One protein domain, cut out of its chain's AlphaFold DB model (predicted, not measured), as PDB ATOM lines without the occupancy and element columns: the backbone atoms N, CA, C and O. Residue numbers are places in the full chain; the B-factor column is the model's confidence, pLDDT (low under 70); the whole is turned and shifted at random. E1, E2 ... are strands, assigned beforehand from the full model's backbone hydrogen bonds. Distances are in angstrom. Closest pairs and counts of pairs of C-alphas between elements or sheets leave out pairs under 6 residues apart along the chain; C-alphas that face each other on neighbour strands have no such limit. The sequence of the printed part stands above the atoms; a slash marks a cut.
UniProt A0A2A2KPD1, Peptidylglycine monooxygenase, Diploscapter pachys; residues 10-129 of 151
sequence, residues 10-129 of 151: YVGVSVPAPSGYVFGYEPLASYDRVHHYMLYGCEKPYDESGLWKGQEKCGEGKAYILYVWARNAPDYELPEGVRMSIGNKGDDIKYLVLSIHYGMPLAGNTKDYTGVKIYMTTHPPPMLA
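What this domain is: This is residues 10 to 129 of the 151 residues of the protein "Peptidylglycine monooxygenase" of Diploscapter pachys (UniProt A0A2A2KPD1). Two strongly twisted antiparallel sheets stand face to face as a sandwich, a wider one of five strands, in the order E4, E1, E7, E3, E5, and a smaller one of three, in the order E6, E2, E8. The chain changes from one sheet to the other at five links, and the link from E7 to E8, residues 103 to 114, reaches out to 26 A from the mean of the C-alphas. The printed part has 120 residues with eight named strands, E1 to E8 along the chain, and no named helix; the class is all strand, with 56 residues, under half, in named elements. The whole is compact, with a radius of gyration of the C-alphas of 14.6 A, and only just elongated, spanning 47 by 32 by 18 A.

How they stand to each other: In the larger sheet, E7, residues 95 to 102, is antiparallel to E1, residues 10 to 16, at 162 degrees, with N 13 and O 98 within hydrogen-bond range at 2.9 A. On its other side E7 is antiparallel to E3, residues 34 to 42, where N 97 and O 40 are 2.8 A apart. The edge strands are E4, residues 51 to 53, beside E1, with N 12 and O 52 at 2.9 A, and E5, residues 63 to 70, beside E3, with N 39 and O 67 at 2.8 A. E5 bends by 55 degrees at residue 66. In the smaller sheet, E2, residues 20 to 28, is the inner strand and bends by 71 degrees at residue 23. Its neighbours are E8, residues 115 to 121, with N 26 and O 117 at 2.9 A, and E6, residues 82 to 86, with N 22 and O 84 at 2.8 A. The facing parts of the two sheets are 10.8 A centre to centre, and their best planes are 31 degrees apart. Across the sandwich, the closest C-alphas of E2 and E5, those of Pro 27 and Trp 69, are 7.0 A apart. E1 and E8 are apart.

Where its parts are: E1 begins at C-alpha 10, (202.128, 132.709, 236.424), and measures 20.3 A. E2 measures 21.1 A, E3 22.5 A, E5 20.3 A, E7 22.2 A and E8 19.5 A. E8 ends at C-alpha 121, (208.045, 141.536, 207.782). E6, five residues, and E4, three residues, are shorter.

The domain as a whole: The two C-alphas farthest apart, those of Gly 108 and Pro 126, are 48.7 A apart. The links E5 to E6 and E7 to E8 are long. Residues 127 to 128 pair parallel with residues 82 to 83 of E6. The printed part has no cut, and no printed residue is under 70 in pLDDT.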
ATOM      1  N   TYR A  10     201.708 131.905 237.561       93.00
ATOM      2  CA  TYR A  10     202.128 132.709 236.424       93.00
ATOM      3  C   TYR A  10     203.609 132.514 236.119       93.00
ATOM      4  O   TYR A  10     204.450 132.461 237.022       93.00
ATOM      5  N   VAL A  11     203.924 132.456 234.828       94.00
ATOM      6  CA  VAL A  11     205.293 132.457 234.308       94.00
ATOM      7  C   VAL A  11     205.449 133.602 233.325       94.00
ATOM      8  O   VAL A  11     204.626 133.763 232.422       94.00
ATOM      9  N   GLY A  12     206.514 134.378 233.492       95.94
ATOM     10  CA  GLY A  12     206.965 135.354 232.512       95.94
ATOM     11  C   GLY A  12     208.177 134.829 231.751       95.94
ATOM     12  O   GLY A  12     209.102 134.294 232.359       95.94
ATOM     13  N   VAL A  13     208.160 134.979 230.430       96.56
ATOM     14  CA  VAL A  13     209.291 134.699 229.539       96.56
ATOM     15  C   VAL A  13     209.582 135.958 228.742       96.56
ATOM     16  O   VAL A  13     208.663 136.495 228.127       96.56
ATOM     17  N   SER A  14     210.829 136.425 228.724       97.50
ATOM     18  CA  SER A  14     211.229 137.591 227.936       97.50
ATOM     19  C   SER A  14     212.274 137.247 226.882       97.50
ATOM     20  O   SER A  14     213.152 136.411 227.084       97.50
ATOM     21  N   VAL A  15     212.168 137.912 225.733       97.06
ATOM     22  CA  VAL A  15     213.169 137.876 224.662       97.06
ATOM     23  C   VAL A  15     213.353 139.280 224.080       97.06
ATOM     24  O   VAL A  15     212.393 140.056 224.062       97.06
ATOM     25  N   PRO A  16     214.548 139.638 223.579       97.62
ATOM     26  CA  PRO A  16     214.712 140.850 222.784       97.62
ATOM     27  C   PRO A  16     213.769 140.844 221.578       97.62
ATOM     28  O   PRO A  16     213.617 139.823 220.903       97.62
ATOM     29  N   ALA A  17     213.132 141.979 221.301       97.75
ATOM     30  CA  ALA A  17     212.268 142.122 220.140       97.75
ATOM     31  C   ALA A  17     213.128 142.196 218.865       97.75
ATOM     32  O   ALA A  17     214.030 143.036 218.792       97.75
ATOM     33  N   PRO A  18     212.871 141.358 217.846       97.56
ATOM     34  CA  PRO A  18     213.500 141.540 216.546       97.56
ATOM     35  C   PRO A  18     212.986 142.832 215.902       97.56
ATOM     36  O   PRO A  18     211.817 143.178 216.051       97.56
ATOM     37  N   SER A  19     213.839 143.526 215.153       98.31
ATOM     38  CA  SER A  19     213.430 144.709 214.394       98.31
ATOM     39  C   SER A  19     212.511 144.321 213.232       98.31
ATOM     40  O   SER A  19     212.895 143.518 212.378       98.31
ATOM     41  N   GLY A  20     211.307 144.890 213.175       98.25
ATOM     42  CA  GLY A  20     210.391 144.678 212.059       98.25
ATOM     43  C   GLY A  20     208.954 145.096 212.346       98.25
ATOM     44  O   GLY A  20     208.674 145.864 213.263       98.25
ATOM     45  N   TYR A  21     208.041 144.585 211.524       98.38
ATOM     46  CA  TYR A  21     206.627 144.940 211.535       98.38
ATOM     47  C   TYR A  21     205.762 143.686 211.672       98.38
ATOM     48  O   TYR A  21     205.728 142.845 210.771       98.38
ATOM     49  N   VAL A  22     205.063 143.559 212.799       98.25
ATOM     50  CA  VAL A  22     204.184 142.427 213.120       98.25
ATOM     51  C   VAL A  22     202.861 142.543 212.372       98.25
ATOM     52  O   VAL A  22     202.293 143.632 212.284       98.25
ATOM     53  N   PHE A  23     202.358 141.421 211.855       97.50
ATOM     54  CA  PHE A  23     201.090 141.346 211.125       97.50
ATOM     55  C   PHE A  23     200.128 140.263 211.569       97.50
ATOM     56  O   PHE A  23     198.967 140.305 211.176       97.50
ATOM     57  N   GLY A  24     200.577 139.321 212.388       96.88
ATOM     58  CA  GLY A  24     199.704 138.278 212.888       96.88
ATOM     59  C   GLY A  24     200.328 137.471 214.010       96.88
ATOM     60  O   GLY A  24     201.538 137.529 214.249       96.88
ATOM     61  N   TYR A  25     199.472 136.706 214.674       96.31
ATOM     62  CA  TYR A  25     199.793 135.854 215.804       96.31
ATOM     63  C   TYR A  25     199.078 134.511 215.646       96.31
ATOM     64  O   TYR A  25     197.872 134.468 215.411       96.31
ATOM     65  N   GLU A  26     199.822 133.424 215.824       94.31
ATOM     66  CA  GLU A  26     199.294 132.059 215.896       94.31
ATOM     67  C   GLU A  26     199.600 131.491 217.288       94.31
ATOM     68  O   GLU A  26     200.766 131.476 217.712       94.31
ATOM     69  N   PRO A  27     198.581 131.045 218.036       92.31
ATOM     70  CA  PRO A  27     198.774 130.535 219.374       92.31
ATOM     71  C   PRO A  27     199.402 129.139 219.371       92.31
ATOM     72  O   PRO A  27     198.902 128.214 218.741       92.31
ATOM     73  N   LEU A  28     200.455 128.952 220.168       89.56
ATOM     74  CA  LEU A  28     201.068 127.647 220.416       89.56
ATOM     75  C   LEU A  28     200.767 127.236 221.858       89.56
ATOM     76  O   LEU A  28     201.618 127.372 222.724       89.56
ATOM     77  N   ALA A  29     199.546 126.798 222.157       80.06
ATOM     78  CA  ALA A  29     199.124 126.519 223.534       80.06
ATOM     79  C   ALA A  29     198.546 125.114 223.700       80.06
ATOM     80  O   ALA A  29     197.817 124.623 222.840       80.06
ATOM     81  N   SER A  30     198.810 124.503 224.856       71.88
ATOM     82  CA  SER A  30     198.166 123.253 225.262       71.88
ATOM     83  C   SER A  30     196.926 123.545 226.113       71.88
ATOM     84  O   SER A  30     197.019 124.077 227.222       71.88
ATOM     85  N   TYR A  31     195.749 123.201 225.583       72.31
ATOM     86  CA  TYR A  31     194.430 123.515 226.159       72.31
ATOM     87  C   TYR A  31     194.109 122.839 227.495       72.31
ATOM     88  O   TYR A  31     193.089 123.158 228.117       72.31
ATOM     89  N   ASP A  32     194.892 121.840 227.878       78.12
ATOM     90  CA  ASP A  32     194.766 121.129 229.140       78.12
ATOM     91  C   ASP A  32     195.339 121.963 230.295       78.12
ATOM     92  O   ASP A  32     194.734 122.002 231.357       78.12
ATOM     93  N   ARG A  33     196.449 122.684 230.098       82.12
ATOM     94  CA  ARG A  33     197.200 123.303 231.206       82.12
ATOM     95  C   ARG A  33     197.090 124.820 231.293       82.12
ATOM     96  O   ARG A  33     197.115 125.363 232.398       82.12
ATOM     97  N   VAL A  34     196.991 125.510 230.161       88.56
ATOM     98  CA  VAL A  34     197.035 126.977 230.120       88.56
ATOM     99  C   VAL A  34     195.628 127.549 230.221       88.56
ATOM    100  O   VAL A  34     194.752 127.201 229.431       88.56
ATOM    101  N   HIS A  35     195.415 128.443 231.185       89.31
ATOM    102  CA  HIS A  35     194.142 129.141 231.345       89.31
ATOM    103  C   HIS A  35     194.027 130.310 230.355       89.31
ATOM    104  O   HIS A  35     193.021 130.442 229.660       89.31
ATOM    105  N   HIS A  36     195.081 131.122 230.250       92.06
ATOM    106  CA  HIS A  36     195.269 132.146 229.219       92.06
ATOM    107  C   HIS A  36     196.740 132.569 229.161       92.06
ATOM    108  O   HIS A  36     197.525 132.253 230.059       92.06
ATOM    109  N   TYR A  37     197.114 133.336 228.140       93.50
ATOM    110  CA  TYR A  37     198.374 134.069 228.157       93.50
ATOM    111  C   TYR A  37     198.270 135.388 227.395       93.50
ATOM    112  O   TYR A  37     197.371 135.603 226.583       93.50
ATOM    113  N   MET A  38     199.211 136.280 227.672       95.69
ATOM    114  CA  MET A  38     199.275 137.616 227.092       95.69
ATOM    115  C   MET A  38     200.696 137.898 226.620       95.69
ATOM    116  O   MET A  38     201.655 137.593 227.331       95.69
ATOM    117  N   LEU A  39     200.826 138.485 225.436       97.19
ATOM    118  CA  LEU A  39     202.086 138.970 224.893       97.19
ATOM    119  C   LEU A  39     202.169 140.483 225.087       97.19
ATOM    120  O   LEU A  39     201.300 141.226 224.623       97.19
ATOM    121  N   TYR A  40     203.244 140.926 225.722       97.81
ATOM    122  CA  TYR A  40     203.551 142.329 225.953       97.81
ATOM    123  C   TYR A  40     204.759 142.771 225.135       97.81
ATOM    124  O   TYR A  40     205.713 142.015 224.958       97.81
ATOM    125  N   GLY A  41     204.724 144.016 224.679       97.94
ATOM    126  CA  GLY A  41     205.877 144.751 224.192       97.94
ATOM    127  C   GLY A  41     206.367 145.664 225.301       97.94
ATOM    128  O   GLY A  41     205.607 146.503 225.783       97.94
ATOM    129  N   CYS A  42     207.614 145.489 225.714       97.81
ATOM    130  CA  CYS A  42     208.206 146.217 226.824       97.81
ATOM    131  C   CYS A  42     209.433 147.001 226.370       97.81
ATOM    132  O   CYS A  42     210.194 146.545 225.513       97.81
ATOM    133  N   GLU A  43     209.681 148.135 227.013       97.38
ATOM    134  CA  GLU A  43     210.976 148.803 226.910       97.38
ATOM    135  C   GLU A  43     212.070 148.042 227.677       97.38
ATOM    136  O   GLU A  43     213.181 147.874 227.172       97.38
ATOM    137  N   LYS A  44     211.737 147.533 228.869       97.81
ATOM    138  CA  LYS A  44     212.544 146.587 229.647       97.81
ATOM    139  C   LYS A  44     211.652 145.473 230.199       97.81
ATOM    140  O   LYS A  44     210.523 145.765 230.606       97.81
ATOM    141  N   PRO A  45     212.106 144.210 230.236       97.88
ATOM    142  CA  PRO A  45     211.370 143.155 230.925       97.88
ATOM    143  C   PRO A  45     211.408 143.380 232.441       97.88
ATOM    144  O   PRO A  45     212.231 144.146 232.940       97.88
ATOM    145  N   TYR A  46     210.516 142.714 233.175       97.44
ATOM    146  CA  TYR A  46     210.584 142.699 234.638       97.44
ATOM    147  C   TYR A  46     211.894 142.074 235.139       97.44
ATOM    148  O   TYR A  46     212.535 142.614 236.037       97.44
ATOM    149  N   ASP A  47     212.288 140.958 234.524       94.75
ATOM    150  CA  ASP A  47     213.528 140.257 234.821       94.75
ATOM    151  C   ASP A  47     214.333 140.046 233.528       94.75
ATOM    152  O   ASP A  47     213.840 139.493 232.534       94.75
ATOM    153  N   GLU A  48     215.580 140.514 233.540       88.12
ATOM    154  CA  GLU A  48     216.536 140.379 232.435       88.12
ATOM    155  C   GLU A  48     217.094 138.949 232.313       88.12
ATOM    156  O   GLU A  48     217.698 138.615 231.295       88.12
ATOM    157  N   SER A  49     216.855 138.076 233.302       92.38
ATOM    158  CA  SER A  49     217.222 136.653 233.251       92.38
ATOM    159  C   SER A  49     216.459 135.862 232.179       92.38
ATOM    160  O   SER A  49     216.887 134.772 231.792       92.38
ATOM    161  N   GLY A  50     215.341 136.402 231.681       93.75
ATOM    162  CA  GLY A  50     214.556 135.822 230.590       93.75
ATOM    163  C   GLY A  50     213.410 134.911 231.027       93.75
ATOM    164  O   GLY A  50     212.522 134.642 230.220       93.75
ATOM    165  N   LEU A  51     213.388 134.441 232.277       94.06
ATOM    166  CA  LEU A  51     212.351 133.540 232.786       94.06
ATOM    167  C   LEU A  51     212.138 133.743 234.284       94.06
ATOM    168  O   LEU A  51     213.062 133.570 235.072       94.06
ATOM    169  N   TRP A  52     210.895 133.992 234.689       94.62
ATOM    170  CA  TRP A  52     210.542 134.131 236.100       94.62
ATOM    171  C   TRP A  52     209.176 133.529 236.418       94.62
ATOM    172  O   TRP A  52     208.305 133.375 235.559       94.62
ATOM    173  N   LYS A  53     208.989 133.199 237.696       92.81
ATOM    174  CA  LYS A  53     207.684 132.886 238.277       92.81
ATOM    175  C   LYS A  53     207.113 134.179 238.854       92.81
ATOM    176  O   LYS A  53     207.753 134.770 239.718       92.81
ATOM    177  N   GLY A  54     205.938 134.601 238.395       93.06
ATOM    178  CA  GLY A  54     205.331 135.855 238.839       93.06
ATOM    179  C   GLY A  54     204.368 136.478 237.834       93.06
ATOM    180  O   GLY A  54     204.294 136.091 236.666       93.06
ATOM    181  N   GLN A  55     203.599 137.454 238.312       94.38
ATOM    182  CA  GLN A  55     202.610 138.186 237.518       94.38
ATOM    183  C   GLN A  55     203.192 139.423 236.835       94.38
ATOM    184  O   GLN A  55     202.519 140.053 236.027       94.38
ATOM    185  N   GLU A  56     204.443 139.749 237.094       96.25
ATOM    186  CA  GLU A  56     205.130 140.893 236.531       96.25
ATOM    187  C   GLU A  56     205.432 140.660 235.041       96.25
ATOM    188  O   GLU A  56     205.491 139.513 234.575       96.25
ATOM    189  N   LYS A  57     205.530 141.750 234.267       96.50
ATOM    190  CA  LYS A  57     205.613 141.730 232.792       96.50
ATOM    191  C   LYS A  57     206.789 142.565 232.306       96.50
ATOM    192  O   LYS A  57     207.861 142.039 232.017       96.50
ATOM    193  N   CYS A  58     206.575 143.871 232.256       97.31
ATOM    194  CA  CYS A  58     207.583 144.865 231.949       97.31
ATOM    195  C   CYS A  58     208.135 145.438 233.258       97.31
ATOM    196  O   CYS A  58     207.436 145.461 234.273       97.31
ATOM    197  N   GLY A  59     209.386 145.883 233.219       96.12
ATOM    198  CA  GLY A  59     210.002 146.680 234.267       96.12
ATOM    199  C   GLY A  59     209.745 148.165 234.025       96.12
ATOM    200  O   GLY A  59     208.660 148.573 233.614       96.12
ATOM    201  N   GLU A  60     210.770 148.980 234.257       94.69
ATOM    202  CA  GLU A  60     210.720 150.414 233.974       94.69
ATOM    203  C   GLU A  60     210.516 150.710 232.480       94.69
ATOM    204  O   GLU A  60     211.102 150.058 231.611       94.69
ATOM    205  N   GLY A  61     209.751 151.765 232.195       94.38
ATOM    206  CA  GLY A  61     209.520 152.269 230.844       94.38
ATOM    207  C   GLY A  61     208.131 151.933 230.315       94.38
ATOM    208  O   GLY A  61     207.191 151.686 231.071       94.38
ATOM    209  N   LYS A  62     207.986 151.989 228.991       94.25
ATOM    210  CA  LYS A  62     206.695 151.783 228.329       94.25
ATOM    211  C   LYS A  62     206.347 150.299 228.204       94.25
ATOM    212  O   LYS A  62     207.215 149.448 227.994       94.25
ATOM    213  N   ALA A  63     205.051 150.015 228.302       95.25
ATOM    214  CA  ALA A  63     204.479 148.680 228.228       95.25
ATOM    215  C   ALA A  63     203.224 148.692 227.350       95.25
ATOM    216  O   ALA A  63     202.368 149.565 227.489       95.25
ATOM    217  N   TYR A  64     203.104 147.700 226.474       95.88
ATOM    218  CA  TYR A  64     202.007 147.575 225.519       95.88
ATOM    219  C   TYR A  64     201.496 146.139 225.507       95.88
ATOM    220  O   TYR A  64     202.294 145.208 225.434       95.88
ATOM    221  N   ILE A  65     200.179 145.935 225.540       95.31
ATOM    222  CA  ILE A  65     199.579 144.616 225.289       95.31
ATOM    223  C   ILE A  65     199.513 144.430 223.773       95.31
ATOM    224  O   ILE A  65     198.812 145.184 223.109       95.31
ATOM    225  N   LEU A  66     200.231 143.453 223.221       95.44
ATOM    226  CA  LEU A  66     200.282 143.227 221.769       95.44
ATOM    227  C   LEU A  66     199.268 142.176 221.319       95.44
ATOM    228  O   LEU A  66     198.668 142.300 220.257       95.44
ATOM    229  N   TYR A  67     199.093 141.132 222.128       95.12
ATOM    230  CA  TYR A  67     198.200 140.019 221.829       95.12
ATOM    231  C   TYR A  67     197.733 139.345 223.119       95.12
ATOM    232  O   TYR A  67     198.472 139.268 224.103       95.12
ATOM    233  N   VAL A  68     196.505 138.836 223.109       92.69
ATOM    234  CA  VAL A  68     195.926 138.062 224.208       92.69
ATOM    235  C   VAL A  68     195.338 136.798 223.620       92.69
ATOM    236  O   VAL A  68     194.552 136.857 222.679       92.69
ATOM    237  N   TRP A  69     195.687 135.664 224.209       91.81
ATOM    238  CA  TRP A  69     195.059 134.398 223.887       91.81
ATOM    239  C   TRP A  69     194.208 133.929 225.060       91.81
ATOM    240  O   TRP A  69     194.675 133.824 226.197       91.81
ATOM    241  N   ALA A  70     192.961 133.598 224.748       82.19
ATOM    242  CA  ALA A  70     192.070 132.853 225.619       82.19
ATOM    243  C   ALA A  70     191.780 131.486 224.993       82.19
ATOM    244  O   ALA A  70     191.956 131.279 223.791       82.19
ATOM    245  N   ARG A  71     191.310 130.545 225.812       79.62
ATOM    246  CA  ARG A  71     190.988 129.188 225.366       79.62
ATOM    247  C   ARG A  71     190.073 129.209 224.132       79.62
ATOM    248  O   ARG A  71     189.001 129.806 224.176       79.62
ATOM    249  N   ASN A  72     190.484 128.507 223.075       73.12
ATOM    250  CA  ASN A  72     189.804 128.425 221.771       73.12
ATOM    251  C   ASN A  72     189.764 129.734 220.958       73.12
ATOM    252  O   ASN A  72     188.962 129.837 220.031       73.12
ATOM    253  N   ALA A  73     190.601 130.726 221.274       76.25
ATOM    254  CA  ALA A  73     190.762 131.880 220.397       76.25
ATOM    255  C   ALA A  73     191.424 131.445 219.072       76.25
ATOM    256  O   ALA A  73     192.401 130.686 219.121       76.25
ATOM    257  N   PRO A  74     190.895 131.885 217.913       81.62
ATOM    258  CA  PRO A  74     191.503 131.616 216.616       81.62
ATOM    259  C   PRO A  74     192.800 132.414 216.444       81.62
ATOM    260  O   PRO A  74     193.104 133.313 217.233       81.62
ATOM    261  N   ASP A  75     193.525 132.109 215.373       87.25
ATOM    262  CA  ASP A  75     194.610 132.954 214.883       87.25
ATOM    263  C   ASP A  75     194.111 134.389 214.675       87.25
ATOM    264  O   ASP A  75     192.949 134.625 214.319       87.25
ATOM    265  N   TYR A  76     194.999 135.354 214.897       89.75
ATOM    266  CA  TYR A  76     194.678 136.765 214.742       89.75
ATOM    267  C   TYR A  76     195.640 137.425 213.766       89.75
ATOM    268  O   TYR A  76     196.850 137.455 213.994       89.75
ATOM    269  N   GLU A  77     195.088 138.012 212.711       92.25
ATOM    270  CA  GLU A  77     195.813 138.866 211.779       92.25
ATOM    271  C   GLU A  77     195.344 140.311 211.928       92.25
ATOM    272  O   GLU A  77     194.162 140.599 212.128       92.25
ATOM    273  N   LEU A  78     196.293 141.238 211.822       93.88
ATOM    274  CA  LEU A  78     195.978 142.655 211.709       93.88
ATOM    275  C   LEU A  78     195.321 142.926 210.344       93.88
ATOM    276  O   LEU A  78     195.621 142.220 209.377       93.88
ATOM    277  N   PRO A  79     194.476 143.971 210.227       96.75
ATOM    278  CA  PRO A  79     193.895 144.356 208.947       96.75
ATOM    279  C   PRO A  79     194.949 144.506 207.841       96.75
ATOM    280  O   PRO A  79     196.119 144.817 208.094       96.75
ATOM    281  N   GLU A  80     194.534 144.309 206.592       96.31
ATOM    282  CA  GLU A  80     195.428 144.434 205.442       96.31
ATOM    283  C   GLU A  80     196.142 145.800 205.432       96.31
ATOM    284  O   GLU A  80     195.546 146.847 205.682       96.31
ATOM    285  N   GLY A  81     197.458 145.787 205.196       96.50
ATOM    286  CA  GLY A  81     198.292 146.993 205.215       96.50
ATOM    287  C   GLY A  81     198.577 147.582 206.606       96.50
ATOM    288  O   GLY A  81     199.379 148.508 206.706       96.50
ATOM    289  N   VAL A  82     197.995 147.048 207.683       97.94
ATOM    290  CA  VAL A  82     198.251 147.497 209.058       97.94
ATOM    291  C   VAL A  82     199.288 146.598 209.717       97.94
ATOM    292  O   VAL A  82     199.150 145.375 209.705       97.94
ATOM    293  N   ARG A  83     200.332 147.180 210.309       97.62
ATOM    294  CA  ARG A  83     201.363 146.421 211.032       97.62
ATOM    295  C   ARG A  83     201.807 147.136 212.294       97.62
ATOM    296  O   ARG A  83     201.774 148.356 212.350       97.62
ATOM    297  N   MET A  84     202.279 146.403 213.289       97.19
ATOM    298  CA  MET A  84     202.846 146.992 214.505       97.19
ATOM    299  C   MET A  84     204.373 147.030 214.422       97.19
ATOM    300  O   MET A  84     204.983 145.992 214.184       97.19
ATOM    301  N   SER A  85     204.989 148.199 214.613       97.81
ATOM    302  CA  SER A  85     206.456 148.328 214.641       97.81
ATOM    303  C   SER A  85     207.006 147.857 215.984       97.81
ATOM    304  O   SER A  85     206.517 148.294 217.027       97.81
ATOM    305  N   ILE A  86     208.003 146.970 215.957       98.12
ATOM    306  CA  ILE A  86     208.753 146.551 217.145       98.12
ATOM    307  C   ILE A  86     210.249 146.480 216.836       98.12
ATOM    308  O   ILE A  86     210.650 146.167 215.712       98.12
ATOM    309  N   GLY A  87     211.084 146.736 217.845       97.75
ATOM    310  CA  GLY A  87     212.534 146.549 217.791       97.75
ATOM    311  C   GLY A  87     213.282 147.422 216.776       97.75
ATOM    312  O   GLY A  87     214.507 147.314 216.691       97.75
ATOM    313  N   ASN A  88     212.614 148.266 215.982       97.69
ATOM    314  CA  ASN A  88     213.284 149.183 215.067       97.69
ATOM    315  C   ASN A  88     213.933 150.333 215.843       97.69
ATOM    316  O   ASN A  88     213.601 150.630 216.994       97.69
ATOM    317  N   LYS A  89     214.879 151.028 215.202       96.50
ATOM    318  CA  LYS A  89     215.494 152.215 215.798       96.50
ATOM    319  C   LYS A  89     214.420 153.280 216.044       96.50
ATOM    320  O   LYS A  89     213.866 153.819 215.094       96.50
ATOM    321  N   GLY A  90     214.217 153.624 217.313       95.00
ATOM    322  CA  GLY A  90     213.216 154.602 217.743       95.00
ATOM    323  C   GLY A  90     211.935 153.981 218.301       95.00
ATOM    324  O   GLY A  90     211.136 154.721 218.864       95.00
ATOM    325  N   ASP A  91     211.765 152.659 218.208       96.62
ATOM    326  CA  ASP A  91     210.637 151.976 218.836       96.62
ATOM    327  C   ASP A  91     210.809 151.909 220.358       96.62
ATOM    328  O   ASP A  91     211.897 151.656 220.887       96.62
ATOM    329  N   ASP A  92     209.691 152.075 221.064       95.75
ATOM    330  CA  ASP A  92     209.615 151.877 222.512       95.75
ATOM    331  C   ASP A  92     209.624 150.382 222.885       95.75
ATOM    332  O   ASP A  92     210.093 150.003 223.959       95.75
ATOM    333  N   ILE A  93     209.124 149.514 221.993       97.62
ATOM    334  CA  ILE A  93     209.069 148.061 222.193       97.62
ATOM    335  C   ILE A  93     210.428 147.452 221.841       97.62
ATOM    336  O   ILE A  93     210.742 147.235 220.670       97.62
ATOM    337  N   LYS A  94     211.224 147.154 222.869       97.81
ATOM    338  CA  LYS A  94     212.576 146.576 222.758       97.81
ATOM    339  C   LYS A  94     212.623 145.101 223.154       97.81
ATOM    340  O   LYS A  94     213.533 144.386 222.747       97.81
ATOM    341  N   TYR A  95     211.637 144.643 223.920       98.31
ATOM    342  CA  TYR A  95     211.492 143.268 224.381       98.31
ATOM    343  C   TYR A  95     210.067 142.780 224.173       98.31
ATOM    344  O   TYR A  95     209.108 143.547 224.255       98.31
ATOM    345  N   LEU A  96     209.940 141.479 223.951       98.31
ATOM    346  CA  LEU A  96     208.679 140.760 223.986       98.31
ATOM    347  C   LEU A  96     208.617 139.966 225.285       98.31
ATOM    348  O   LEU A  96     209.564 139.253 225.612       98.31
ATOM    349  N   VAL A  97     207.508 140.083 226.012       98.44
ATOM    350  CA  VAL A  97     207.268 139.342 227.253       98.44
ATOM    351  C   VAL A  97     205.995 138.524 227.124       98.44
ATOM    352  O   VAL A  97     204.900 139.074 227.017       98.44
ATOM    353  N   LEU A  98     206.132 137.202 227.159       97.44
ATOM    354  CA  LEU A  98     205.012 136.278 227.218       97.44
ATOM    355  C   LEU A  98     204.672 135.979 228.677       97.44
ATOM    356  O   LEU A  98     205.496 135.468 229.429       97.44
ATOM    357  N   SER A  99     203.438 136.272 229.063       96.81
ATOM    358  CA  SER A  99     202.893 135.953 230.375       96.81
ATOM    359  C   SER A  99     201.896 134.826 230.293       96.81
ATOM    360  O   SER A  99     200.785 135.033 229.809       96.81
ATOM    361  N   ILE A 100     202.250 133.685 230.862       94.31
ATOM    362  CA  ILE A 100     201.439 132.477 230.841       94.31
ATOM    363  C   ILE A 100     200.789 132.295 232.205       94.31
ATOM    364  O   ILE A 100     201.483 132.276 233.219       94.31
ATOM    365  N   HIS A 101     199.468 132.145 232.219       93.12
ATOM    366  CA  HIS A 101     198.710 131.755 233.398       93.12
ATOM    367  C   HIS A 101     198.323 130.280 233.282       93.12
ATOM    368  O   HIS A 101     197.520 129.896 232.423       93.12
ATOM    369  N   TYR A 102     198.897 129.448 234.144       90.75
ATOM    370  CA  TYR A 102     198.628 128.016 234.180       90.75
ATOM    371  C   TYR A 102     197.444 127.713 235.097       90.75
ATOM    372  O   TYR A 102     197.493 127.968 236.295       90.75
ATOM    373  N   GLY A 103     196.396 127.096 234.547       87.19
ATOM    374  CA  GLY A 103     195.256 126.611 235.331       87.19
ATOM    375  C   GLY A 103     195.526 125.268 236.020       87.19
ATOM    376  O   GLY A 103     194.769 124.859 236.899       87.19
ATOM    377  N   MET A 104     196.598 124.569 235.631       82.75
ATOM    378  CA  MET A 104     197.051 123.327 236.260       82.75
ATOM    379  C   MET A 104     198.563 123.351 236.534       82.75
ATOM    380  O   MET A 104     199.311 123.881 235.712       82.75
ATOM    381  N   PRO A 105     199.031 122.729 237.634       79.56
ATOM    382  CA  PRO A 105     200.456 122.598 237.926       79.56
ATOM    383  C   PRO A 105     201.245 121.940 236.787       79.56
ATOM    384  O   PRO A 105     200.809 120.937 236.214       79.56
ATOM    385  N   LEU A 106     202.464 122.424 236.540       76.25
ATOM    386  CA  LEU A 106     203.453 121.697 235.742       76.25
ATOM    387  C   LEU A 106     203.990 120.522 236.579       76.25
ATOM    388  O   LEU A 106     204.916 120.671 237.374       76.25
ATOM    389  N   ALA A 107     203.344 119.359 236.461       70.81
ATOM    390  CA  ALA A 107     203.672 118.171 237.244       70.81
ATOM    391  C   ALA A 107     204.873 117.394 236.671       70.81
ATOM    392  O   ALA A 107     205.003 117.209 235.457       70.81
ATOM    393  N   GLY A 108     205.720 116.864 237.559       72.81
ATOM    394  CA  GLY A 108     206.831 115.978 237.198       72.81
ATOM    395  C   GLY A 108     207.918 116.667 236.364       72.81
ATOM    396  O   GLY A 108     208.266 117.815 236.612       72.81
ATOM    397  N   ASN A 109     208.465 115.950 235.378       73.94
ATOM    398  CA  ASN A 109     209.497 116.454 234.460       73.94
ATOM    399  C   ASN A 109     208.898 116.889 233.105       73.94
ATOM    400  O   ASN A 109     209.499 116.682 232.049       73.94
ATOM    401  N   THR A 110     207.666 117.407 233.130       76.38
ATOM    402  CA  THR A 110     206.929 117.812 231.927       76.38
ATOM    403  C   THR A 110     207.576 119.047 231.315       76.38
ATOM    404  O   THR A 110     207.712 120.075 231.975       76.38
ATOM    405  N   LYS A 111     207.959 118.955 230.040       82.25
ATOM    406  CA  LYS A 111     208.386 120.117 229.260       82.25
ATOM    407  C   LYS A 111     207.160 120.782 228.660       82.25
ATOM    408  O   LYS A 111     206.365 120.116 228.000       82.25
ATOM    409  N   ASP A 112     207.037 122.080 228.881       84.69
ATOM    410  CA  ASP A 112     205.992 122.889 228.281       84.69
ATOM    411  C   ASP A 112     206.598 123.808 227.216       84.69
ATOM    412  O   ASP A 112     207.677 124.369 227.406       84.69
ATOM    413  N   TYR A 113     205.920 123.898 226.075       88.88
ATOM    414  CA  TYR A 113     206.336 124.688 224.914       88.88
ATOM    415  C   TYR A 113     205.276 125.730 224.557       88.88
ATOM    416  O   TYR A 113     205.175 126.134 223.398       88.88
ATOM    417  N   THR A 114     204.459 126.126 225.540       90.62
ATOM    418  CA  THR A 114     203.461 127.170 225.343       90.62
ATOM    419  C   THR A 114     204.140 128.441 224.847       90.62
ATOM    420  O   THR A 114     205.149 128.887 225.394       90.62
ATOM    421  N   GLY A 115     203.578 129.027 223.801       92.62
ATOM    422  CA  GLY A 115     204.154 130.151 223.096       92.62
ATOM    423  C   GLY A 115     203.170 130.803 222.139       92.62
ATOM    424  O   GLY A 115     201.985 130.476 222.080       92.62
ATOM    425  N   VAL A 116     203.702 131.719 221.345       94.62
ATOM    426  CA  VAL A 116     203.001 132.368 220.241       94.62
ATOM    427  C   VAL A 116     203.973 132.463 219.073       94.62
ATOM    428  O   VAL A 116     205.115 132.892 219.245       94.62
ATOM    429  N   LYS A 117     203.542 132.045 217.883       95.88
ATOM    430  CA  LYS A 117     204.260 132.361 216.651       95.88
ATOM    431  C   LYS A 117     203.830 133.757 216.212       95.88
ATOM    432  O   LYS A 117     202.640 134.048 216.135       95.88
ATOM    433  N   ILE A 118     204.808 134.614 215.937       97.12
ATOM    434  CA  ILE A 118     204.587 135.994 215.507       97.12
ATOM    435  C   ILE A 118     204.965 136.099 214.033       97.12
ATOM    436  O   ILE A 118     206.086 135.771 213.643       97.12
ATOM    437  N   TYR A 119     204.030 136.570 213.220       97.69
ATOM    438  CA  TYR A 119     204.237 136.820 211.803       97.69
ATOM    439  C   TYR A 119     204.737 138.245 211.596       97.69
ATOM    440  O   TYR A 119     204.103 139.204 212.040       97.69
ATOM    441  N   MET A 120     205.888 138.391 210.939       97.62
ATOM    442  CA  MET A 120     206.575 139.674 210.787       97.62
ATOM    443  C   MET A 120     207.156 139.865 209.389       97.62
ATOM    444  O   MET A 120     207.474 138.905 208.690       97.62
ATOM    445  N   THR A 121     207.337 141.124 209.000       97.62
ATOM    446  CA  THR A 121     208.045 141.536 207.782       97.62
ATOM    447  C   THR A 121     208.999 142.685 208.095       97.62
ATOM    448  O   THR A 121     208.800 143.426 209.055       97.62
ATOM    449  N   THR A 122     210.031 142.861 207.277       97.62
ATOM    450  CA  THR A 122     210.904 144.045 207.310       97.62
ATOM    451  C   THR A 122     210.410 145.161 206.386       97.62
ATOM    452  O   THR A 122     210.926 146.275 206.443       97.62
ATOM    453  N   HIS A 123     209.404 144.888 205.547       97.06
ATOM    454  CA  HIS A 123     208.828 145.875 204.638       97.06
ATOM    455  C   HIS A 123     207.941 146.860 205.413       97.06
ATOM    456  O   HIS A 123     206.998 146.414 206.074       97.06
ATOM    457  N   PRO A 124     208.203 148.177 205.324       95.94
ATOM    458  CA  PRO A 124     207.373 149.178 205.980       95.94
ATOM    459  C   PRO A 124     205.914 149.106 205.508       95.94
ATOM    460  O   PRO A 124     205.669 149.000 204.302       95.94
ATOM    461  N   PRO A 125     204.938 149.167 206.427       96.75
ATOM    462  CA  PRO A 125     203.529 149.157 206.068       96.75
ATOM    463  C   PRO A 125     203.029 150.532 205.622       96.75
ATOM    464  O   PRO A 125     203.602 151.552 206.005       96.75
ATOM    465  N   PRO A 126     201.893 150.591 204.909       97.44
ATOM    466  CA  PRO A 126     201.181 151.846 204.707       97.44
ATOM    467  C   PRO A 126     200.567 152.399 206.006       97.44
ATOM    468  O   PRO A 126     200.371 153.607 206.107       97.44
ATOM    469  N   MET A 127     200.259 151.549 206.997       98.06
ATOM    470  CA  MET A 127     199.652 151.959 208.269       98.06
ATOM    471  C   MET A 127     200.281 151.250 209.472       98.06
ATOM    472  O   MET A 127     200.523 150.040 209.445       98.06
ATOM    473  N   LEU A 128     200.487 152.000 210.557       97.50
ATOM    474  CA  LEU A 128     200.962 151.460 211.829       97.50
ATOM    475  C   LEU A 128     199.805 151.207 212.800       97.50
ATOM    476  O   LEU A 128     198.955 152.072 213.007       97.50
ATOM    477  N   ALA A 129     199.804 150.030 213.420       95.75
ATOM    478  CA  ALA A 129     198.966 149.723 214.570       95.75
ATOM    479  C   ALA A 129     199.564 150.339 215.839       95.75
ATOM    480  O   ALA A 129     200.775 150.287 216.056       95.75
TER     481      ALA A 129